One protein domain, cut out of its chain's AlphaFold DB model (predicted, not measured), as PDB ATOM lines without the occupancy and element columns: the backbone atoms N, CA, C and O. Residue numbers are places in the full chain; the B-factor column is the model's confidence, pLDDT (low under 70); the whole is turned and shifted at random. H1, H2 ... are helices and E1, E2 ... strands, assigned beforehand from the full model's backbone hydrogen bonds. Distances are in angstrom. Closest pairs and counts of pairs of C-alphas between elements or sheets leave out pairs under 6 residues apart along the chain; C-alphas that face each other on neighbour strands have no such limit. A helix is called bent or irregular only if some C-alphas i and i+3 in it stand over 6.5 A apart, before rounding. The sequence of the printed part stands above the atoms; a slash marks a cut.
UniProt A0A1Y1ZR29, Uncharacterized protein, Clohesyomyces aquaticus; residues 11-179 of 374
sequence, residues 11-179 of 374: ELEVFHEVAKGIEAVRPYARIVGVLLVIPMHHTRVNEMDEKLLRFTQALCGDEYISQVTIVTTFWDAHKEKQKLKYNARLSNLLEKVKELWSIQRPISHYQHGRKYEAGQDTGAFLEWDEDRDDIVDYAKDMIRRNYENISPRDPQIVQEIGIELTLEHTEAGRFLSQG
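This is residues 11 to 179 of the 374 residues of an uncharacterized protein of Clohesyomyces aquaticus (UniProt A0A1Y1ZR29). A small sheet of three parallel strands, E1 E2 E3, is covered on one face by H2 and H4 and on the other by H5. At one end of the long axis H1, H6 and H7 gather by H2; toward the other end the small hairpin E4 and E5 adjoins H5. The 169 printed residues hold seven named helices and five named strands, in the order H1 E1 H2 H3 E2 H4 E3 E4 E5 H5 H6 H7. The class is mixed, helices and strands; the whole is compact, with a radius of gyration of the C-alphas of 17.1 A and spans of 51 by 34 by 31 A.

Find C-alpha 11 at (69.035, 11.437, 34.781); H1 runs from there to residue 25, 21.1 A. Next come E1, residues 34 to 39, H2, residues 47 to 60, 19.9 A, and H3, residues 62 to 67, irregular, with C-alphas 63 and 66 7.2 A apart. E2 is residues 68 to 73. At C-alpha 80, (82.559, 44.453, 30.579), begins H4, residues 80 to 101, 31.6 A. Read on through E3, residues 109 to 111, E4, 114 to 117, E5, 120 to 125, and H5, 132 to 147, 22.6 A. H6 is residues 156 to 162; H7, residues 171 to 177, ends at (73.462, 3.415, 37.384).

Look first at E2, with E1 and E3 as edge strands: N 36 and O 69 are 2.9 A apart, N 110 and O 70 2.8 A, both within hydrogen-bond range. E1, H2 H3, E2 and E2, H4, E3 are strand-helix-strand units, parallel neighbours joined through helices, with right-handed crossovers. The sheet has three layers, helices on both its faces: H2 and H4 at heights of 10.5 A and 10.0 A, H5 on the opposite face at 10.0 A. H3 only grazes the sheet with residues 64 to 67. H2 is the hub: with residues 55 to 59 alone it touches H7, C-alphas of Ala 58 and Ala 172 closest at 4.7 A. It also touches H4 and H6. H1 touches H7 with residues 11 to 15 alone, C-alphas of Leu 12 and Leu 176 closest at 6.3 A. In the hairpin E4 and E5, N 115 and O 124 are 2.9 A apart. The closest C-alphas of E4 and H5, Tyr 116 and Tyr 138, are 6.7 A apart. Each O i to N i+4 pair is within hydrogen-bond range in H1, H2, H4, H5, H6 and H7; H3 has 0 of 2, but 2 of 3 O i to N i+3 pairs.

The farthest C-alphas, those of Glu 80 and Glu 164, are 52.2 A apart. The printed part has no cut and no long link. Look for low confidence at residues 43 to 46, under 70; the mean pLDDT of the printed part is 93.7.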
ATOM      1  N   GLU A  11      68.109  11.656  35.896       93.25
ATOM      2  CA  GLU A  11      69.035  11.437  34.781       93.25
ATOM      3  C   GLU A  11      68.774  10.122  34.029       93.25
ATOM      4  O   GLU A  11      68.879  10.079  32.805       93.25
ATOM      5  N   LEU A  12      68.420   9.050  34.748       94.62
ATOM      6  CA  LEU A  12      68.126   7.748  34.142       94.62
ATOM      7  C   LEU A  12      66.812   7.769  33.345       94.62
ATOM      8  O   LEU A  12      66.744   7.206  32.256       94.62
ATOM      9  N   GLU A  13      65.790   8.461  33.855       95.12
ATOM     10  CA  GLU A  13      64.511   8.638  33.154       95.12
ATOM     11  C   GLU A  13      64.709   9.455  31.873       95.12
ATOM     12  O   GLU A  13      64.246   9.061  30.803       95.12
ATOM     13  N   VAL A  14      65.481  10.543  31.959       95.12
ATOM     14  CA  VAL A  14      65.867  11.363  30.802       95.12
ATOM     15  C   VAL A  14      66.631  10.527  29.780       95.12
ATOM     16  O   VAL A  14      66.322  10.585  28.592       95.12
ATOM     17  N   PHE A  15      67.586   9.704  30.219       97.44
ATOM     18  CA  PHE A  15      68.313   8.802  29.328       97.44
ATOM     19  C   PHE A  15      67.386   7.804  28.619       97.44
ATOM     20  O   PHE A  15      67.533   7.597  27.415       97.44
ATOM     21  N   HIS A  16      66.398   7.237  29.317       97.25
ATOM     22  CA  HIS A  16      65.410   6.351  28.696       97.25
ATOM     23  C   HIS A  16      64.592   7.069  27.618       97.25
ATOM     24  O   HIS A  16      64.380   6.515  26.541       97.25
ATOM     25  N   GLU A  17      64.165   8.307  27.865       97.50
ATOM     26  CA  GLU A  17      63.440   9.097  26.864       97.50
ATOM     27  C   GLU A  17      64.324   9.478  25.666       97.50
ATOM     28  O   GLU A  17      63.879   9.397  24.519       97.50
ATOM     29  N   VAL A  18      65.600   9.806  25.898       97.06
ATOM     30  CA  VAL A  18      66.582  10.025  24.822       97.06
ATOM     31  C   VAL A  18      66.731   8.765  23.968       97.06
ATOM     32  O   VAL A  18      66.638   8.846  22.744       97.06
ATOM     33  N   ALA A  19      66.923   7.601  24.591       97.81
ATOM     34  CA  ALA A  19      67.096   6.337  23.884       97.81
ATOM     35  C   ALA A  19      65.855   5.956  23.062       97.81
ATOM     36  O   ALA A  19      65.989   5.613  21.887       97.81
ATOM     37  N   LYS A  20      64.646   6.119  23.620       97.44
ATOM     38  CA  LYS A  20      63.385   5.944  22.877       97.44
ATOM     39  C   LYS A  20      63.305   6.869  21.663       97.44
ATOM     40  O   LYS A  20      62.887   6.441  20.588       97.44
ATOM     41  N   GLY A  21      63.712   8.132  21.814       96.44
ATOM     42  CA  GLY A  21      63.776   9.088  20.708       96.44
ATOM     43  C   GLY A  21      64.730   8.633  19.601       96.44
ATOM     44  O   GLY A  21      64.376   8.675  18.422       96.44
ATOM     45  N   ILE A  22      65.910   8.134  19.977       97.06
ATOM     46  CA  ILE A  22      66.894   7.574  19.041       97.06
ATOM     47  C   ILE A  22      66.311   6.367  18.300       97.06
ATOM     48  O   ILE A  22      66.372   6.328  17.071       97.06
ATOM     49  N   GLU A  23      65.712   5.408  19.011       96.81
ATOM     50  CA  GLU A  23      65.084   4.223  18.411       96.81
ATOM     51  C   GLU A  23      63.972   4.586  17.425       96.81
ATOM     52  O   GLU A  23      63.908   4.018  16.334       96.81
ATOM     53  N   ALA A  24      63.133   5.562  17.772       96.31
ATOM     54  CA  ALA A  24      62.041   6.012  16.916       96.31
ATOM     55  C   ALA A  24      62.537   6.663  15.613       96.31
ATOM     56  O   ALA A  24      61.889   6.542  14.572       96.31
ATOM     57  N   VAL A  25      63.681   7.356  15.653       95.31
ATOM     58  CA  VAL A  25      64.224   8.100  14.506       95.31
ATOM     59  C   VAL A  25      65.163   7.251  13.643       95.31
ATOM     60  O   VAL A  25      65.219   7.464  12.429       95.31
ATOM     61  N   ARG A  26      65.866   6.266  14.221       94.75
ATOM     62  CA  ARG A  26      66.899   5.458  13.540       94.75
ATOM     63  C   ARG A  26      66.463   4.831  12.203       94.75
ATOM     64  O   ARG A  26      67.287   4.806  11.293       94.75
ATOM     65  N   PRO A  27      65.217   4.338  12.021       96.31
ATOM     66  CA  PRO A  27      64.784   3.784  10.734       96.31
ATOM     67  C   PRO A  27      64.687   4.819   9.605       96.31
ATOM     68  O   PRO A  27      64.673   4.443   8.435       96.31
ATOM     69  N   TYR A  28      64.586   6.106   9.945       96.50
ATOM     70  CA  TYR A  28      64.285   7.187   9.005       96.50
ATOM     71  C   TYR A  28      65.442   8.168   8.822       96.50
ATOM     72  O   TYR A  28      65.532   8.820   7.783       96.50
ATOM     73  N   ALA A  29      66.315   8.303   9.820       95.25
ATOM     74  CA  ALA A  29      67.424   9.241   9.784       95.25
ATOM     75  C   ALA A  29      68.645   8.722  10.544       95.25
ATOM     76  O   ALA A  29      68.550   7.914  11.467       95.25
ATOM     77  N   ARG A  30      69.807   9.257  10.165       95.19
ATOM     78  CA  ARG A  30      71.084   9.004  10.826       95.19
ATOM     79  C   ARG A  30      71.481  10.194  11.691       95.19
ATOM     80  O   ARG A  30      71.335  11.343  11.276       95.19
ATOM     81  N   ILE A  31      72.017   9.918  12.875       95.94
ATOM     82  CA  ILE A  31      72.545  10.949  13.769       95.94
ATOM     83  C   ILE A  31      73.940  11.342  13.280       95.94
ATOM     84  O   ILE A  31      74.887  10.568  13.386       95.94
ATOM     85  N   VAL A  32      74.056  12.545  12.723       96.50
ATOM     86  CA  VAL A  32      75.317  13.093  12.188       96.50
ATOM     87  C   VAL A  32      76.097  13.915  13.219       96.50
ATOM     88  O   VAL A  32      77.253  14.250  13.003       96.50
ATOM     89  N   GLY A  33      75.485  14.258  14.346       97.00
ATOM     90  CA  GLY A  33      76.175  14.977  15.401       97.00
ATOM     91  C   GLY A  33      75.338  15.146  16.650       97.00
ATOM     92  O   GLY A  33      74.120  14.953  16.636       97.00
ATOM     93  N   VAL A  34      76.013  15.545  17.724       97.38
ATOM     94  CA  VAL A  34      75.396  15.866  19.013       97.38
ATOM     95  C   VAL A  34      75.750  17.300  19.388       97.38
ATOM     96  O   VAL A  34      76.914  17.699  19.343       97.38
ATOM     97  N   LEU A  35      74.737  18.078  19.762       97.94
ATOM     98  CA  LEU A  35      74.905  19.424  20.301       97.94
ATOM     99  C   LEU A  35      74.783  19.347  21.821       97.94
ATOM    100  O   LEU A  35      73.699  19.083  22.335       97.94
ATOM    101  N   LEU A  36      75.881  19.579  22.539       97.06
ATOM    102  CA  LEU A  36      75.864  19.662  23.997       97.06
ATOM    103  C   LEU A  36      75.685  21.120  24.419       97.06
ATOM    104  O   LEU A  36      76.600  21.929  24.270       97.06
ATOM    105  N   VAL A  37      74.503  21.453  24.933       95.69
ATOM    106  CA  VAL A  37      74.103  22.831  25.234       95.69
ATOM    107  C   VAL A  37      74.368  23.173  26.700       95.69
ATOM    108  O   VAL A  37      73.863  22.495  27.590       95.69
ATOM    109  N   ILE A  38      75.128  24.242  26.962       93.75
ATOM    110  CA  ILE A  38      75.515  24.670  28.314       93.75
ATOM    111  C   ILE A  38      75.263  26.181  28.498       93.75
ATOM    112  O   ILE A  38      75.823  26.994  27.759       93.75
ATOM    113  N   PRO A  39      74.471  26.609  29.498       93.56
ATOM    114  CA  PRO A  39      74.235  28.027  29.758       93.56
ATOM    115  C   PRO A  39      75.450  28.720  30.406       93.56
ATOM    116  O   PRO A  39      76.115  28.182  31.302       93.56
ATOM    117  N   MET A  40      75.712  29.969  30.000       91.38
ATOM    118  CA  MET A  40      76.837  30.769  30.511       91.38
ATOM    119  C   MET A  40      76.529  31.580  31.771       91.38
ATOM    120  O   MET A  40      77.441  31.871  32.551       91.38
ATOM    121  N   HIS A  41      75.263  31.914  32.020       84.88
ATOM    122  CA  HIS A  41      74.872  32.752  33.155       84.88
ATOM    123  C   HIS A  41      74.951  32.021  34.509       84.88
ATOM    124  O   HIS A  41      75.097  32.655  35.560       84.88
ATOM    125  N   HIS A  42      74.944  30.687  34.513       78.62
ATOM    126  CA  HIS A  42      75.145  29.902  35.726       78.62
ATOM    127  C   HIS A  42      76.610  29.949  36.136       78.62
ATOM    128  O   HIS A  42      77.478  29.399  35.489       78.62
ATOM    129  N   THR A  43      76.928  30.645  37.222       62.59
ATOM    130  CA  THR A  43      78.335  30.901  37.586       62.59
ATOM    131  C   THR A  43      79.074  29.696  38.165       62.59
ATOM    132  O   THR A  43      80.297  29.736  38.290       62.59
ATOM    133  N   ARG A  44      78.359  28.630  38.519       57.06
ATOM    134  CA  ARG A  44      78.962  27.420  39.063       57.06
ATOM    135  C   ARG A  44      79.169  26.451  37.905       57.06
ATOM    136  O   ARG A  44      78.205  26.063  37.259       57.06
ATOM    137  N   VAL A  45      80.426  26.140  37.584       60.59
ATOM    138  CA  VAL A  45      80.727  24.919  36.827       60.59
ATOM    139  C   VAL A  45      80.418  23.797  37.805       60.59
ATOM    140  O   VAL A  45      81.203  23.540  38.717       60.59
ATOM    141  N   ASN A  46      79.190  23.296  37.745       66.69
ATOM    142  CA  ASN A  46      78.672  22.396  38.765       66.69
ATOM    143  C   ASN A  46      79.250  20.994  38.551       66.69
ATOM    144  O   ASN A  46      79.658  20.632  37.448       66.69
ATOM    145  N   GLU A  47      79.207  20.171  39.596       78.50
ATOM    146  CA  GLU A  47      79.345  18.712  39.473       78.50
ATOM    147  C   GLU A  47      78.391  18.154  38.396       78.50
ATOM    148  O   GLU A  47      78.720  17.193  37.707       78.50
ATOM    149  N   MET A  48      77.251  18.825  38.179       81.19
ATOM    150  CA  MET A  48      76.326  18.575  37.071       81.19
ATOM    151  C   MET A  48      76.977  18.710  35.688       81.19
ATOM    152  O   MET A  48      76.797  17.816  34.870       81.19
ATOM    153  N   ASP A  49      77.747  19.777  35.427       87.12
ATOM    154  CA  ASP A  49      78.377  19.995  34.115       87.12
ATOM    155  C   ASP A  49      79.377  18.867  33.832       87.12
ATOM    156  O   ASP A  49      79.437  18.336  32.729       87.12
ATOM    157  N   GLU A  50      80.128  18.437  34.851       91.31
ATOM    158  CA  GLU A  50      81.026  17.288  34.724       91.31
ATOM    159  C   GLU A  50      80.275  15.982  34.471       91.31
ATOM    160  O   GLU A  50      80.661  15.216  33.589       91.31
ATOM    161  N   LYS A  51      79.202  15.728  35.227       92.00
ATOM    162  CA  LYS A  51      78.372  14.536  35.043       92.00
ATOM    163  C   LYS A  51      77.777  14.500  33.637       92.00
ATOM    164  O   LYS A  51      77.818  13.454  33.002       92.00
ATOM    165  N   LEU A  52      77.295  15.635  33.136       93.94
ATOM    166  CA  LEU A  52      76.760  15.775  31.785       93.94
ATOM    167  C   LEU A  52      77.843  15.565  30.714       93.94
ATOM    168  O   LEU A  52      77.595  14.876  29.726       93.94
ATOM    169  N   LEU A  53      79.058  16.087  30.914       95.00
ATOM    170  CA  LEU A  53      80.192  15.859  30.009       95.00
ATOM    171  C   LEU A  53      80.601  14.381  29.954       95.00
ATOM    172  O   LEU A  53      80.824  13.850  28.867       95.00
ATOM    173  N   ARG A  54      80.670  13.703  31.105       95.50
ATOM    174  CA  ARG A  54      80.973  12.263  31.183       95.50
ATOM    175  C   ARG A  54      79.847  11.409  30.605       95.50
ATOM    176  O   ARG A  54      80.121  10.482  29.854       95.50
ATOM    177  N   PHE A  55      78.591  11.756  30.889       96.44
ATOM    178  CA  PHE A  55      77.427  11.117  30.275       96.44
ATOM    179  C   PHE A  55      77.465  11.255  28.752       96.44
ATOM    180  O   PHE A  55      77.295  10.267  28.050       96.44
ATOM    181  N   THR A  56      77.752  12.454  28.238       97.19
ATOM    182  CA  THR A  56      77.862  12.701  26.793       97.19
ATOM    183  C   THR A  56      78.965  11.848  26.172       97.19
ATOM    184  O   THR A  56      78.754  11.273  25.106       97.19
ATOM    185  N   GLN A  57      80.112  11.715  26.849       97.00
ATOM    186  CA  GLN A  57      81.185  10.832  26.396       97.00
ATOM    187  C   GLN A  57      80.743   9.369  26.363       97.00
ATOM    188  O   GLN A  57      80.937   8.715  25.347       97.00
ATOM    189  N   ALA A  58      80.096   8.875  27.419       97.62
ATOM    190  CA  ALA A  58      79.592   7.503  27.479       97.62
ATOM    191  C   ALA A  58      78.486   7.229  26.439       97.62
ATOM    192  O   ALA A  58      78.404   6.136  25.890       97.62
ATOM    193  N   LEU A  59      77.647   8.227  26.140       97.94
ATOM    194  CA  LEU A  59      76.581   8.145  25.139       97.94
ATOM    195  C   LEU A  59      77.135   8.110  23.707       97.94
ATOM    196  O   LEU A  59      76.622   7.390  22.848       97.94
ATOM    197  N   CYS A  60      78.158   8.920  23.432       97.69
ATOM    198  CA  CYS A  60      78.719   9.088  22.094       97.69
ATOM    199  C   CYS A  60      79.840   8.086  21.788       97.69
ATOM    200  O   CYS A  60      79.953   7.641  20.649       97.69
ATOM    201  N   GLY A  61      80.640   7.720  22.786       97.12
ATOM    202  CA  GLY A  61      81.889   6.983  22.635       97.12
ATOM    203  C   GLY A  61      83.028   7.846  22.090       97.12
ATOM    204  O   GLY A  61      82.808   8.825  21.371       97.12
ATOM    205  N   ASP A  62      84.267   7.460  22.404       95.31
ATOM    206  CA  ASP A  62      85.478   8.235  22.087       95.31
ATOM    207  C   ASP A  62      85.644   8.504  20.582       95.31
ATOM    208  O   ASP A  62      86.045   9.593  20.165       95.31
ATOM    209  N   GLU A  63      85.272   7.538  19.737       94.31
ATOM    210  CA  GLU A  63      85.376   7.665  18.281       94.31
ATOM    211  C   GLU A  63      84.405   8.693  17.681       94.31
ATOM    212  O   GLU A  63      84.645   9.203  16.580       94.31
ATOM    213  N   TYR A  64      83.312   8.994  18.387       96.25
ATOM    214  CA  TYR A  64      82.271   9.915  17.940       96.25
ATOM    215  C   TYR A  64      82.469  11.335  18.473       96.25
ATOM    216  O   TYR A  64      81.853  12.260  17.955       96.25
ATOM    217  N   ILE A  65      83.349  11.564  19.457       95.06
ATOM    218  CA  ILE A  65      83.463  12.883  20.107       95.06
ATOM    219  C   ILE A  65      83.820  14.012  19.132       95.06
ATOM    220  O   ILE A  65      83.410  15.154  19.321       95.06
ATOM    221  N   SER A  66      84.495  13.702  18.023       94.56
ATOM    222  CA  SER A  66      84.733  14.677  16.945       94.56
ATOM    223  C   SER A  66      83.458  15.238  16.285       94.56
ATOM    224  O   SER A  66      83.529  16.272  15.627       94.56
ATOM    225  N   GLN A  67      82.307  14.585  16.469       96.56
ATOM    226  CA  GLN A  67      80.979  14.991  15.985       96.56
ATOM    227  C   GLN A  67      80.121  15.626  17.102       96.56
ATOM    228  O   GLN A  67      78.947  15.952  16.893       96.56
ATOM    229  N   VAL A  68      80.696  15.844  18.288       97.31
ATOM    230  CA  VAL A  68      80.066  16.589  19.380       97.31
ATOM    231  C   VAL A  68      80.467  18.062  19.279       97.31
ATOM    232  O   VAL A  68      81.653  18.387  19.241       97.31
ATOM    233  N   THR A  69      79.484  18.964  19.262       98.06
ATOM    234  CA  THR A  69      79.715  20.414  19.357       98.06
ATOM    235  C   THR A  69      79.246  20.924  20.712       98.06
ATOM    236  O   THR A  69      78.078  20.763  21.067       98.06
ATOM    237  N   ILE A  70      80.134  21.592  21.450       97.69
ATOM    238  CA  ILE A  70      79.769  22.315  22.672       97.69
ATOM    239  C   ILE A  70      79.101  23.633  22.281       97.69
ATOM    240  O   ILE A  70      79.749  24.531  21.745       97.69
ATOM    241  N   VAL A  71      77.812  23.776  22.561       97.75
ATOM    242  CA  VAL A  71      77.062  25.009  22.320       97.75
ATOM    243  C   VAL A  71      76.868  25.732  23.641       97.75
ATOM    244  O   VAL A  71      76.262  25.205  24.566       97.75
ATOM    245  N   THR A  72      77.355  26.962  23.737       96.50
ATOM    246  CA  THR A  72      77.137  27.807  24.914       96.50
ATOM    247  C   THR A  72      76.083  28.862  24.630       96.50
ATOM    248  O   THR A  72      76.130  29.496  23.580       96.50
ATOM    249  N   THR A  73      75.132  29.049  25.540       95.50
ATOM    250  CA  THR A  73      73.982  29.959  25.378       95.50
ATOM    251  C   THR A  73      73.960  31.038  26.462       95.50
ATOM    252  O   THR A  73      74.738  30.979  27.420       95.50
ATOM    253  N   PHE A  74      73.040  32.003  26.338       92.50
ATOM    254  CA  PHE A  74      72.874  33.125  27.274       92.50
ATOM    255  C   PHE A  74      74.145  33.968  27.395       92.50
ATOM    256  O   PHE A  74      74.724  34.147  28.466       92.50
ATOM    257  N   TRP A  75      74.609  34.445  26.243       93.56
ATOM    258  CA  TRP A  75      75.664  35.443  26.148       93.56
ATOM    259  C   TRP A  75      75.056  36.846  26.271       93.56
ATOM    260  O   TRP A  75      75.223  37.669  25.391       93.56
ATOM    261  N   ASP A  76      74.330  37.127  27.351       85.62
ATOM    262  CA  ASP A  76      73.680  38.411  27.637       85.62
ATOM    263  C   ASP A  76      74.483  39.192  28.691       85.62
ATOM    264  O   ASP A  76      74.154  39.276  29.874       85.62
ATOM    265  N   ALA A  77      75.624  39.749  28.276       88.12
ATOM    266  CA  ALA A  77      76.493  40.519  29.163       88.12
ATOM    267  C   ALA A  77      76.427  42.020  28.861       88.12
ATOM    268  O   ALA A  77      77.044  42.512  27.915       88.12
ATOM    269  N   HIS A  78      75.769  42.773  29.741       89.06
ATOM    270  CA  HIS A  78      75.646  44.232  29.618       89.06
ATOM    271  C   HIS A  78      76.860  44.996  30.166       89.06
ATOM    272  O   HIS A  78      77.027  46.185  29.905       89.06
ATOM    273  N   LYS A  79      77.713  44.340  30.964       92.50
ATOM    274  CA  LYS A  79      78.897  44.957  31.587       92.50
ATOM    275  C   LYS A  79      80.173  44.248  31.159       92.50
ATOM    276  O   LYS A  79      80.221  43.022  31.131       92.50
ATOM    277  N   GLU A  80      81.252  45.005  30.973       93.00
ATOM    278  CA  GLU A  80      82.559  44.453  30.579       93.00
ATOM    279  C   GLU A  80      83.061  43.372  31.549       93.00
ATOM    280  O   GLU A  80      83.510  42.299  31.157       93.00
ATOM    281  N   LYS A  81      82.855  43.583  32.854       93.81
ATOM    282  CA  LYS A  81      83.179  42.584  33.882       93.81
ATOM    283  C   LYS A  81      82.407  41.266  33.710       93.81
ATOM    284  O   LYS A  81      82.938  40.211  34.047       93.81
ATOM    285  N   GLN A  82      81.163  41.307  33.223       91.69
ATOM    286  CA  GLN A  82      80.383  40.097  32.931       91.69
ATOM    287  C   GLN A  82      80.921  39.396  31.683       91.69
ATOM    288  O   GLN A  82      81.111  38.185  31.731       91.69
ATOM    289  N   LYS A  83      81.262  40.150  30.628       92.19
ATOM    290  CA  LYS A  83      81.889  39.607  29.411       92.19
ATOM    291  C   LYS A  83      83.177  38.855  29.740       92.19
ATOM    292  O   LYS A  83      83.316  37.687  29.385       92.19
ATOM    293  N   LEU A  84      84.068  39.474  30.518       92.44
ATOM    294  CA  LEU A  84      85.301  38.839  30.998       92.44
ATOM    295  C   LEU A  84      85.021  37.563  31.801       92.44
ATOM    296  O   LEU A  84      85.707  36.557  31.628       92.44
ATOM    297  N   LYS A  85      83.989  37.575  32.654       92.94
ATOM    298  CA  LYS A  85      83.592  36.402  33.444       92.94
ATOM    299  C   LYS A  85      83.065  35.263  32.568       92.94
ATOM    300  O   LYS A  85      83.408  34.112  32.832       92.94
ATOM    301  N   TYR A  86      82.253  35.554  31.553       93.50
ATOM    302  CA  TYR A  86      81.749  34.541  30.622       93.50
ATOM    303  C   TYR A  86      82.876  33.963  29.769       93.50
ATOM    304  O   TYR A  86      82.988  32.745  29.675       93.50
ATOM    305  N   ASN A  87      83.783  34.799  29.262       93.50
ATOM    306  CA  ASN A  87      84.954  34.323  28.526       93.50
ATOM    307  C   ASN A  87      85.836  33.414  29.394       93.50
ATOM    308  O   ASN A  87      86.167  32.309  28.976       93.50
ATOM    309  N   ALA A  88      86.132  33.813  30.637       93.00
ATOM    310  CA  ALA A  88      86.883  32.975  31.573       93.00
ATOM    311  C   ALA A  88      86.162  31.646  31.883       93.00
ATOM    312  O   ALA A  88      86.797  30.593  31.935       93.00
ATOM    313  N   ARG A  89      84.830  31.668  32.053       92.25
ATOM    314  CA  ARG A  89      84.025  30.448  32.245       92.25
ATOM    315  C   ARG A  89      84.109  29.529  31.028       92.25
ATOM    316  O   ARG A  89      84.271  28.329  31.219       92.25
ATOM    317  N   LEU A  90      84.022  30.068  29.814       93.62
ATOM    318  CA  LEU A  90      84.140  29.276  28.594       93.62
ATOM    319  C   LEU A  90      85.525  28.637  28.496       93.62
ATOM    320  O   LEU A  90      85.611  27.443  28.237       93.62
ATOM    321  N   SER A  91      86.599  29.394  28.742       93.75
ATOM    322  CA  SER A  91      87.957  28.840  28.748       93.75
ATOM    323  C   SER A  91      88.080  27.680  29.736       93.75
ATOM    324  O   SER A  91      88.539  26.609  29.356       93.75
ATOM    325  N   ASN A  92      87.584  27.846  30.966       92.19
ATOM    326  CA  ASN A  92      87.600  26.781  31.972       92.19
ATOM    327  C   ASN A  92      86.773  25.557  31.549       92.19
ATOM    328  O   ASN A  92      87.199  24.428  31.772       92.19
ATOM    329  N   LEU A  93      85.602  25.771  30.940       93.00
ATOM    330  CA  LEU A  93      84.770  24.695  30.405       93.00
ATOM    331  C   LEU A  93      85.524  23.913  29.324       93.00
ATOM    332  O   LEU A  93      85.592  22.692  29.402       93.00
ATOM    333  N   LEU A  94      86.113  24.603  28.343       93.88
ATOM    334  CA  LEU A  94      86.828  23.961  27.240       93.88
ATOM    335  C   LEU A  94      88.077  23.209  27.718       93.88
ATOM    336  O   LEU A  94      88.334  22.112  27.228       93.88
ATOM    337  N   GLU A  95      88.822  23.744  28.688       92.94
ATOM    338  CA  GLU A  95      89.944  23.024  29.306       92.94
ATOM    339  C   GLU A  95      89.469  21.770  30.050       92.94
ATOM    340  O   GLU A  95      90.028  20.693  29.856       92.94
ATOM    341  N   LYS A  96      88.371  21.866  30.811       92.69
ATOM    342  CA  LYS A  96      87.779  20.707  31.492       92.69
ATOM    343  C   LYS A  96      87.297  19.639  30.509       92.69
ATOM    344  O   LYS A  96      87.463  18.453  30.767       92.69
ATOM    345  N   VAL A  97      86.723  20.037  29.374       94.44
ATOM    346  CA  VAL A  97      86.305  19.097  28.323       94.44
ATOM    347  C   VAL A  97      87.523  18.376  27.733       94.44
ATOM    348  O   VAL A  97      87.491  17.156  27.587       94.44
ATOM    349  N   LYS A  98      88.615  19.099  27.441       94.25
ATOM    350  CA  LYS A  98      89.868  18.490  26.956       94.25
ATOM    351  C   LYS A  98      90.437  17.483  27.953       94.25
ATOM    352  O   LYS A  98      90.848  16.402  27.536       94.25
ATOM    353  N   GLU A  99      90.450  17.835  29.239       93.38
ATOM    354  CA  GLU A  99      90.913  16.962  30.321       93.38
ATOM    355  C   GLU A  99      90.057  15.693  30.412       93.38
ATOM    356  O   GLU A  99      90.584  14.586  30.310       93.38
ATOM    357  N   LEU A 100      88.735  15.844  30.547       93.12
ATOM    358  CA  LEU A 100      87.816  14.720  30.744       93.12
ATOM    359  C   LEU A 100      87.801  13.762  29.555       93.12
ATOM    360  O   LEU A 100      87.823  12.549  29.747       93.12
ATOM    361  N   TRP A 101      87.779  14.294  28.335       95.06
ATOM    362  CA  TRP A 101      87.682  13.477  27.129       95.06
ATOM    363  C   TRP A 101      89.056  13.048  26.588       95.06
ATOM    364  O   TRP A 101      89.125  12.359  25.574       95.06
ATOM    365  N   SER A 102      90.156  13.442  27.245       94.25
ATOM    366  CA  SER A 102      91.534  13.124  26.834       94.25
ATOM    367  C   SER A 102      91.837  13.480  25.368       94.25
ATOM    368  O   SER A 102      92.561  12.770  24.665       94.25
ATOM    369  N   ILE A 103      91.280  14.592  24.881       89.50
ATOM    370  CA  ILE A 103      91.349  14.968  23.464       89.50
ATOM    371  C   ILE A 103      92.518  15.915  23.220       89.50
ATOM    372  O   ILE A 103      92.628  16.975  23.830       89.50
ATOM    373  N   GLN A 104      93.363  15.561  22.251       87.69
ATOM    374  CA  GLN A 104      94.463  16.419  21.792       87.69
ATOM    375  C   GLN A 104      94.030  17.429  20.720       87.69
ATOM    376  O   GLN A 104      94.670  18.460  20.526       87.69
ATOM    377  N   ARG A 105      92.960  17.119  19.980       86.50
ATOM    378  CA  ARG A 105      92.411  17.981  18.929       86.50
ATOM    379  C   ARG A 105      91.492  19.065  19.506       86.50
ATOM    380  O   ARG A 105      90.852  18.845  20.533       86.50
ATOM    381  N   PRO A 106      91.370  20.221  18.837       88.81
ATOM    382  CA  PRO A 106      90.357  21.204  19.192       88.81
ATOM    383  C   PRO A 106      88.954  20.593  19.106       88.81
ATOM    384  O   PRO A 106      88.600  19.987  18.095       88.81
ATOM    385  N   ILE A 107      88.166  20.763  20.165       91.69
ATOM    386  CA  ILE A 107      86.745  20.407  20.182       91.69
ATOM    387  C   ILE A 107      85.954  21.518  19.492       91.69
ATOM    388  O   ILE A 107      86.183  22.709  19.741       91.69
ATOM    389  N   SER A 108      85.009  21.120  18.643       96.00
ATOM    390  CA  SER A 108      84.058  22.037  18.027       96.00
ATOM    391  C   SER A 108      83.227  22.714  19.112       96.00
ATOM    392  O   SER A 108      82.601  22.056  19.942       96.00
ATOM    393  N   HIS A 109      83.207  24.042  19.109       97.19
ATOM    394  CA  HIS A 109      82.371  24.809  20.021       97.19
ATOM    395  C   HIS A 109      81.745  26.006  19.310       97.19
ATOM    396  O   HIS A 109      82.268  26.506  18.314       97.19
ATOM    397  N   TYR A 110      80.610  26.454  19.830       97.88
ATOM    398  CA  TYR A 110      79.834  27.564  19.298       97.88
ATOM    399  C   TYR A 110      79.206  28.365  20.439       97.88
ATOM    400  O   TYR A 110      78.778  27.808  21.450       97.88
ATOM    401  N   GLN A 111      79.181  29.685  20.298       97.50
ATOM    402  CA  GLN A 111      78.697  30.622  21.307       97.50
ATOM    403  C   GLN A 111      77.418  31.267  20.772       97.50
ATOM    404  O   GLN A 111      77.441  32.267  20.057       97.50
ATOM    405  N   HIS A 112      76.286  30.643  21.070       96.81
ATOM    406  CA  HIS A 112      74.988  31.055  20.565       96.81
ATOM    407  C   HIS A 112      74.552  32.388  21.192       96.81
ATOM    408  O   HIS A 112      74.339  32.467  22.403       96.81
ATOM    409  N   GLY A 113      74.430  33.425  20.358       95.38
ATOM    410  CA  GLY A 113      74.250  34.818  20.790       95.38
ATOM    411  C   GLY A 113      75.507  35.685  20.638       95.38
ATOM    412  O   GLY A 113      75.544  36.803  21.145       95.38
ATOM    413  N   ARG A 114      76.548  35.194  19.953       96.44
ATOM    414  CA  ARG A 114      77.707  36.003  19.554       96.44
ATOM    415  C   ARG A 114      77.756  36.202  18.052       96.44
ATOM    416  O   ARG A 114      77.231  35.390  17.293       96.44
ATOM    417  N   LYS A 115      78.390  37.297  17.641       96.94
ATOM    418  CA  LYS A 115      78.518  37.679  16.238       96.94
ATOM    419  C   LYS A 115      79.691  36.960  15.581       96.94
ATOM    420  O   LYS A 115      80.802  36.958  16.121       96.94
ATOM    421  N   TYR A 116      79.455  36.432  14.383       97.69
ATOM    422  CA  TYR A 116      80.459  35.737  13.582       97.69
ATOM    423  C   TYR A 116      80.684  36.418  12.230       97.69
ATOM    424  O   TYR A 116      79.745  36.848  11.566       97.69
ATOM    425  N   GLU A 117      81.937  36.452  11.786       96.75
ATOM    426  CA  GLU A 117      82.324  36.900  10.446       96.75
ATOM    427  C   GLU A 117      83.201  35.823   9.804       96.75
ATOM    428  O   GLU A 117      84.192  35.388  10.385       96.75
ATOM    429  N   ALA A 118      82.797  35.329   8.628       94.12
ATOM    430  CA  ALA A 118      83.450  34.198   7.954       94.12
ATOM    431  C   ALA A 118      83.661  32.967   8.872       94.12
ATOM    432  O   ALA A 118      84.692  32.294   8.823       94.12
ATOM    433  N   GLY A 119      82.685  32.693   9.747       91.69
ATOM    434  CA  GLY A 119      82.722  31.581  10.699       91.69
ATOM    435  C   GLY A 119      83.630  31.794  11.917       91.69
ATOM    436  O   GLY A 119      83.739  30.886  12.738       91.69
ATOM    437  N   GLN A 120      84.262  32.964  12.060       95.62
ATOM    438  CA  GLN A 120      85.095  33.320  13.211       95.62
ATOM    439  C   GLN A 120      84.326  34.207  14.189       95.62
ATOM    440  O   GLN A 120      83.614  35.119  13.774       95.62
ATOM    441  N   ASP A 121      84.469  33.934  15.486       95.31
ATOM    442  CA  ASP A 121      83.896  34.769  16.545       95.31
ATOM    443  C   ASP A 121      84.567  36.152  16.551       95.31
ATOM    444  O   ASP A 121      85.786  36.274  16.660       95.31
ATOM    445  N   THR A 122      83.751  37.198  16.441       96.50
ATOM    446  CA  THR A 122      84.202  38.601  16.440       96.50
ATOM    447  C   THR A 122      84.425  39.168  17.836       96.50
ATOM    448  O   THR A 122      84.949  40.270  17.993       96.50
ATOM    449  N   GLY A 123      83.976  38.464  18.871       93.38
ATOM    450  CA  GLY A 123      83.973  38.974  20.227       93.38
ATOM    451  C   GLY A 123      82.675  39.694  20.617       93.38
ATOM    452  O   GLY A 123      82.395  39.825  21.816       93.38
ATOM    453  N   ALA A 124      81.881  40.147  19.641       94.50
ATOM    454  CA  ALA A 124      80.673  40.929  19.876       94.50
ATOM    455  C   ALA A 124      79.481  40.057  20.302       94.50
ATOM    456  O   ALA A 124      79.349  38.893  19.921       94.50
ATOM    457  N   PHE A 125      78.635  40.644  21.141       94.56
ATOM    458  CA  PHE A 125      77.443  40.031  21.715       94.56
ATOM    459  C   PHE A 125      76.249  40.529  20.904       94.56
ATOM    460  O   PHE A 125      76.234  41.706  20.546       94.56
ATOM    461  N   LEU A 126      75.308  39.640  20.612       93.88
ATOM    462  CA  LEU A 126      74.084  39.960  19.883       93.88
ATOM    463  C   LEU A 126      72.938  40.156  20.872       93.88
ATOM    464  O   LEU A 126      72.844  39.438  21.873       93.88
ATOM    465  N   GLU A 127      72.060  41.107  20.585       92.25
ATOM    466  CA  GLU A 127      70.826  41.306  21.332       92.25
ATOM    467  C   GLU A 127      69.728  40.430  20.732       92.25
ATOM    468  O   GLU A 127      69.426  40.501  19.547       92.25
ATOM    469  N   TRP A 128      69.118  39.575  21.554       87.75
ATOM    470  CA  TRP A 128      68.173  38.558  21.076       87.75
ATOM    471  C   TRP A 128      67.003  39.136  20.266       87.75
ATOM    472  O   TRP A 128      66.592  38.548  19.266       87.75
ATOM    473  N   ASP A 129      66.468  40.272  20.713       89.94
ATOM    474  CA  ASP A 129      65.293  40.894  20.105       89.94
ATOM    475  C   ASP A 129      65.632  41.671  18.821       89.94
ATOM    476  O   ASP A 129      64.791  41.748  17.925       89.94
ATOM    477  N   GLU A 130      66.848  42.216  18.714       94.25
ATOM    478  CA  GLU A 130      67.278  43.044  17.577       94.25
ATOM    479  C   GLU A 130      67.972  42.215  16.485       94.25
ATOM    480  O   GLU A 130      67.724  42.420  15.298       94.25
ATOM    481  N   ASP A 131      68.765  41.217  16.881       95.06
ATOM    482  CA  ASP A 131      69.667  40.460  16.007       95.06
ATOM    483  C   ASP A 131      69.170  39.024  15.741       95.06
ATOM    484  O   ASP A 131      69.950  38.106  15.468       95.06
ATOM    485  N   ARG A 132      67.859  38.777  15.858       93.25
ATOM    486  CA  ARG A 132      67.289  37.419  15.778       93.25
ATOM    487  C   ARG A 132      67.639  36.693  14.477       93.25
ATOM    488  O   ARG A 132      67.936  35.496  14.511       93.25
ATOM    489  N   ASP A 133      67.580  37.391  13.347       95.31
ATOM    490  CA  ASP A 133      67.867  36.802  12.035       95.31
ATOM    491  C   ASP A 133      69.351  36.425  11.914       95.31
ATOM    492  O   ASP A 133      69.666  35.299  11.525       95.31
ATOM    493  N   ASP A 134      70.251  37.293  12.384       95.88
ATOM    494  CA  ASP A 134      71.690  37.019  12.439       95.88
ATOM    495  C   ASP A 134      71.995  35.810  13.337       95.88
ATOM    496  O   ASP A 134      72.752  34.915  12.958       95.88
ATOM    497  N   ILE A 135      71.357  35.717  14.510       95.31
ATOM    498  CA  ILE A 135      71.492  34.570  15.421       95.31
ATOM    499  C   ILE A 135      71.086  33.260  14.727       95.31
ATOM    500  O   ILE A 135      71.773  32.239  14.863       95.31
ATOM    501  N   VAL A 136      69.976  33.274  13.983       94.25
ATOM    502  CA  VAL A 136      69.497  32.112  13.220       94.25
ATOM    503  C   VAL A 136      70.484  31.746  12.114       94.25
ATOM    504  O   VAL A 136      70.794  30.562  11.941       94.25
ATOM    505  N   ASP A 137      71.001  32.729  11.383       96.69
ATOM    506  CA  ASP A 137      71.935  32.495  10.285       96.69
ATOM    507  C   ASP A 137      73.287  31.974  10.779       96.69
ATOM    508  O   ASP A 137      73.806  31.003  10.219       96.69
ATOM    509  N   TYR A 138      73.808  32.497  11.891       97.56
ATOM    510  CA  TYR A 138      75.018  31.972  12.526       97.56
ATOM    511  C   TYR A 138      74.838  30.547  13.051       97.56
ATOM    512  O   TYR A 138      75.757  29.732  12.940       97.56
ATOM    513  N   ALA A 139      73.663  30.209  13.587       96.31
ATOM    514  CA  ALA A 139      73.377  28.843  14.010       96.31
ATOM    515  C   ALA A 139      73.340  27.881  12.809       96.31
ATOM    516  O   ALA A 139      73.939  26.807  12.865       96.31
ATOM    517  N   LYS A 140      72.698  28.270  11.699       96.25
ATOM    518  CA  LYS A 140      72.678  27.473  10.458       96.25
ATOM    519  C   LYS A 140      74.076  27.296   9.872       96.25
ATOM    520  O   LYS A 140      74.428  26.192   9.464       96.25
ATOM    521  N   ASP A 141      74.867  28.365   9.835       96.62
ATOM    522  CA  ASP A 141      76.259  28.325   9.385       96.62
ATOM    523  C   ASP A 141      77.105  27.366  10.236       96.62
ATOM    524  O   ASP A 141      77.818  26.524   9.689       96.62
ATOM    525  N   MET A 142      76.960  27.407  11.566       96.62
ATOM    526  CA  MET A 142      77.621  26.458  12.467       96.62
ATOM    527  C   MET A 142      77.260  25.004  12.144       96.62
ATOM    528  O   MET A 142      78.156  24.165  12.048       96.62
ATOM    529  N   ILE A 143      75.974  24.709  11.920       96.44
ATOM    530  CA  ILE A 143      75.534  23.354  11.565       96.44
ATOM    531  C   ILE A 143      76.173  22.898  10.251       96.44
ATOM    532  O   ILE A 143      76.701  21.788  10.190       96.44
ATOM    533  N   ARG A 144      76.179  23.745   9.213       96.31
ATOM    534  CA  ARG A 144      76.805  23.406   7.923       96.31
ATOM    535  C   ARG A 144      78.296  23.120   8.085       96.31
ATOM    536  O   ARG A 144      78.760  22.045   7.708       96.31
ATOM    537  N   ARG A 145      79.036  24.024   8.735       95.00
ATOM    538  CA  ARG A 145      80.484  23.872   8.953       95.00
ATOM    539  C   ARG A 145      80.846  22.602   9.716       95.00
ATOM    540  O   ARG A 145      81.856  21.982   9.394       95.00
ATOM    541  N   ASN A 146      80.036  22.223  10.701       95.12
ATOM    542  CA  ASN A 146      80.357  21.096  11.571       95.12
ATOM    543  C   ASN A 146      79.835  19.752  11.043       95.12
ATOM    544  O   ASN A 146      80.404  18.725  11.406       95.12
ATOM    545  N   TYR A 147      78.787  19.736  10.205       95.81
ATOM    546  CA  TYR A 147      78.055  18.501   9.884       95.81
ATOM    547  C   TYR A 147      77.781  18.241   8.393       95.81
ATOM    548  O   TYR A 147      77.381  17.131   8.060       95.81
ATOM    549  N   GLU A 148      77.998  19.193   7.478       94.50
ATOM    550  CA  GLU A 148      77.649  19.013   6.053       94.50
ATOM    551  C   GLU A 148      78.554  18.003   5.326       94.50
ATOM    552  O   GLU A 148      78.078  17.204   4.528       94.50
ATOM    553  N   ASN A 149      79.856  18.000   5.631       94.25
ATOM    554  CA  ASN A 149      80.864  17.201   4.918       94.25
ATOM    555  C   ASN A 149      81.527  16.138   5.802       94.25
ATOM    556  O   ASN A 149      82.697  15.794   5.615       94.25
ATOM    557  N   ILE A 150      80.808  15.639   6.804       93.56
ATOM    558  CA  ILE A 150      81.346  14.608   7.688       93.56
ATOM    559  C   ILE A 150      81.114  13.218   7.103       93.56
ATOM    560  O   ILE A 150      80.090  12.948   6.479       93.56
ATOM    561  N   SER A 151      82.034  12.298   7.386       94.06
ATOM    562  CA  SER A 151      81.768  10.867   7.240       94.06
ATOM    563  C   SER A 151      80.908  10.428   8.421       94.06
ATOM    564  O   SER A 151      81.427  10.379   9.545       94.06
ATOM    565  N   PRO A 152      79.615  10.120   8.225       89.50
ATOM    566  CA  PRO A 152      78.743   9.866   9.352       89.50
ATOM    567  C   PRO A 152      79.175   8.569  10.033       89.50
ATOM    568  O   PRO A 152      79.443   7.555   9.375       89.50
ATOM    569  N   ARG A 153      79.269   8.621  11.357       95.38
ATOM    570  CA  ARG A 153      79.461   7.457  12.224       95.38
ATOM    571  C   ARG A 153      78.210   7.315  13.073       95.38
ATOM    572  O   ARG A 153      77.385   8.221  13.088       95.38
ATOM    573  N   ASP A 154      78.039   6.178  13.720       97.38
ATOM    574  CA  ASP A 154      76.947   6.032  14.677       97.38
ATOM    575  C   ASP A 154      77.508   6.307  16.071       97.38
ATOM    576  O   ASP A 154      78.592   5.800  16.378       97.38
ATOM    577  N   PRO A 155      76.830   7.110  16.909       97.81
ATOM    578  CA  PRO A 155      77.247   7.264  18.294       97.81
ATOM    579  C   PRO A 155      77.142   5.914  19.010       97.81
ATOM    580  O   PRO A 155      76.335   5.063  18.627       97.81
ATOM    581  N   GLN A 156      77.942   5.722  20.055       98.44
ATOM    582  CA  GLN A 156      78.021   4.473  20.808       98.44
ATOM    583  C   GLN A 156      76.646   3.934  21.219       98.44
ATOM    584  O   GLN A 156      76.362   2.769  20.958       98.44
ATOM    585  N   ILE A 157      75.750   4.788  21.718       98.31
ATOM    586  CA  ILE A 157      74.387   4.378  22.083       98.31
ATOM    587  C   ILE A 157      73.605   3.748  20.917       98.31
ATOM    588  O   ILE A 157      72.865   2.788  21.108       98.31
ATOM    589  N   VAL A 158      73.782   4.237  19.684       98.12
ATOM    590  CA  VAL A 158      73.115   3.670  18.498       98.12
ATOM    591  C   VAL A 158      73.684   2.293  18.166       98.12
ATOM    592  O   VAL A 158      72.921   1.402  17.784       98.12
ATOM    593  N   GLN A 159      74.997   2.110  18.329       98.25
ATOM    594  CA  GLN A 159      75.667   0.826  18.112       98.25
ATOM    595  C   GLN A 159      75.228  -0.206  19.158       98.25
ATOM    596  O   GLN A 159      74.872  -1.325  18.800       98.25
ATOM    597  N   GLU A 160      75.187   0.190  20.432       98.31
ATOM    598  CA  GLU A 160      74.786  -0.656  21.561       98.31
ATOM    599  C   GLU A 160      73.320  -1.101  21.449       98.31
ATOM    600  O   GLU A 160      73.027  -2.290  21.569       98.31
ATOM    601  N   ILE A 161      72.407  -0.184  21.110       97.31
ATOM    602  CA  ILE A 161      71.009  -0.530  20.794       97.31
ATOM    603  C   ILE A 161      70.943  -1.434  19.551       97.31
ATOM    604  O   ILE A 161      70.096  -2.320  19.450       97.31
ATOM    605  N   GLY A 162      71.828  -1.231  18.570       96.88
ATOM    606  CA  GLY A 162      71.916  -2.045  17.353       96.88
ATOM    607  C   GLY A 162      72.245  -3.519  17.598       96.88
ATOM    608  O   GLY A 162      71.824  -4.360  16.808       96.88
ATOM    609  N   ILE A 163      72.942  -3.827  18.692       97.81
ATOM    610  CA  ILE A 163      73.255  -5.196  19.135       97.81
ATOM    611  C   ILE A 163      72.347  -5.669  20.281       97.81
ATOM    612  O   ILE A 163      72.695  -6.611  20.989       97.81
ATOM    613  N   GLU A 164      71.195  -5.015  20.462       96.88
ATOM    614  CA  GLU A 164      70.160  -5.373  21.441       96.88
ATOM    615  C   GLU A 164      70.634  -5.340  22.907       96.88
ATOM    616  O   GLU A 164      70.124  -6.073  23.757       96.88
ATOM    617  N   LEU A 165      71.588  -4.462  23.246       98.00
ATOM    618  CA  LEU A 165      71.889  -4.191  24.651       98.00
ATOM    619  C   LEU A 165      70.718  -3.448  25.302       98.00
ATOM    620  O   LEU A 165      70.255  -2.421  24.809       98.00
ATOM    621  N   THR A 166      70.277  -3.936  26.460       97.38
ATOM    622  CA  THR A 166      69.341  -3.199  27.319       97.38
ATOM    623  C   THR A 166      69.985  -1.890  27.777       97.38
ATOM    624  O   THR A 166      71.194  -1.866  28.032       97.38
ATOM    625  N   LEU A 167      69.191  -0.834  27.970       97.56
ATOM    626  CA  LEU A 167      69.697   0.502  28.298       97.56
ATOM    627  C   LEU A 167      70.605   0.519  29.532       97.56
ATOM    628  O   LEU A 167      71.615   1.209  29.522       97.56
ATOM    629  N   GLU A 168      70.344  -0.298  30.546       97.00
ATOM    630  CA  GLU A 168      71.141  -0.397  31.774       97.00
ATOM    631  C   GLU A 168      72.562  -0.940  31.539       97.00
ATOM    632  O   GLU A 168      73.470  -0.674  32.327       97.00
ATOM    633  N   HIS A 169      72.766  -1.695  30.454       97.50
ATOM    634  CA  HIS A 169      74.042  -2.329  30.106       97.50
ATOM    635  C   HIS A 169      74.880  -1.516  29.106       97.50
ATOM    636  O   HIS A 169      76.078  -1.786  28.956       97.50
ATOM    637  N   THR A 170      74.288  -0.499  28.474       98.19
ATOM    638  CA  THR A 170      75.012   0.510  27.678       98.19
ATOM    639  C   THR A 170      76.066   1.219  28.535       98.19
ATOM    640  O   THR A 170      75.923   1.282  29.760       98.19
ATOM    641  N   GLU A 171      77.131   1.767  27.942       98.06
ATOM    642  CA  GLU A 171      78.105   2.555  28.723       98.06
ATOM    643  C   GLU A 171      77.431   3.746  29.426       98.06
ATOM    644  O   GLU A 171      77.672   3.992  30.611       98.06
ATOM    645  N   ALA A 172      76.522   4.444  28.737       97.50
ATOM    646  CA  ALA A 172      75.763   5.552  29.315       97.50
ATOM    647  C   ALA A 172      74.872   5.104  30.491       97.50
ATOM    648  O   ALA A 172      74.883   5.731  31.553       97.50
ATOM    649  N   GLY A 173      74.147   3.993  30.345       97.44
ATOM    650  CA  GLY A 173      73.306   3.437  31.405       97.44
ATOM    651  C   GLY A 173      74.110   2.944  32.603       97.44
ATOM    652  O   GLY A 173      73.735   3.223  33.745       97.44
ATOM    653  N   ARG A 174      75.261   2.300  32.372       97.38
ATOM    654  CA  ARG A 174      76.190   1.903  33.441       97.38
ATOM    655  C   ARG A 174      76.733   3.112  34.187       97.38
ATOM    656  O   ARG A 174      76.745   3.094  35.417       97.38
ATOM    657  N   PHE A 175      77.130   4.164  33.473       96.06
ATOM    658  CA  PHE A 175      77.586   5.413  34.080       96.06
ATOM    659  C   PHE A 175      76.517   6.028  34.996       96.06
ATOM    660  O   PHE A 175      76.820   6.417  36.124       96.06
ATOM    661  N   LEU A 176      75.257   6.075  34.552       95.12
ATOM    662  CA  LEU A 176      74.160   6.626  35.356       95.12
ATOM    663  C   LEU A 176      73.760   5.724  36.534       95.12
ATOM    664  O   LEU A 176      73.401   6.232  37.595       95.12
ATOM    665  N   SER A 177      73.862   4.402  36.371       94.00
ATOM    666  CA  SER A 177      73.462   3.415  37.384       94.00
ATOM    667  C   SER A 177      74.451   3.283  38.541       94.00
ATOM    668  O   SER A 177      74.065   2.877  39.635       94.00
ATOM    669  N   GLN A 178      75.724   3.636  38.340       87.81
ATOM    670  CA  GLN A 178      76.748   3.542  39.390       87.81
ATOM    671  C   GLN A 178      76.552   4.553  40.531       87.81
ATOM    672  O   GLN A 178      77.229   4.456  41.557       87.81
ATOM    673  N   GLY A 179      75.608   5.492  40.386       73.75
ATOM    674  CA  GLY A 179      75.424   6.603  41.310       73.75
ATOM    675  C   GLY A 179      76.699   7.446  41.440       73.75
ATOM    676  O   GLY A 179      77.735   7.143  40.844       73.75
TER     677      GLY A 179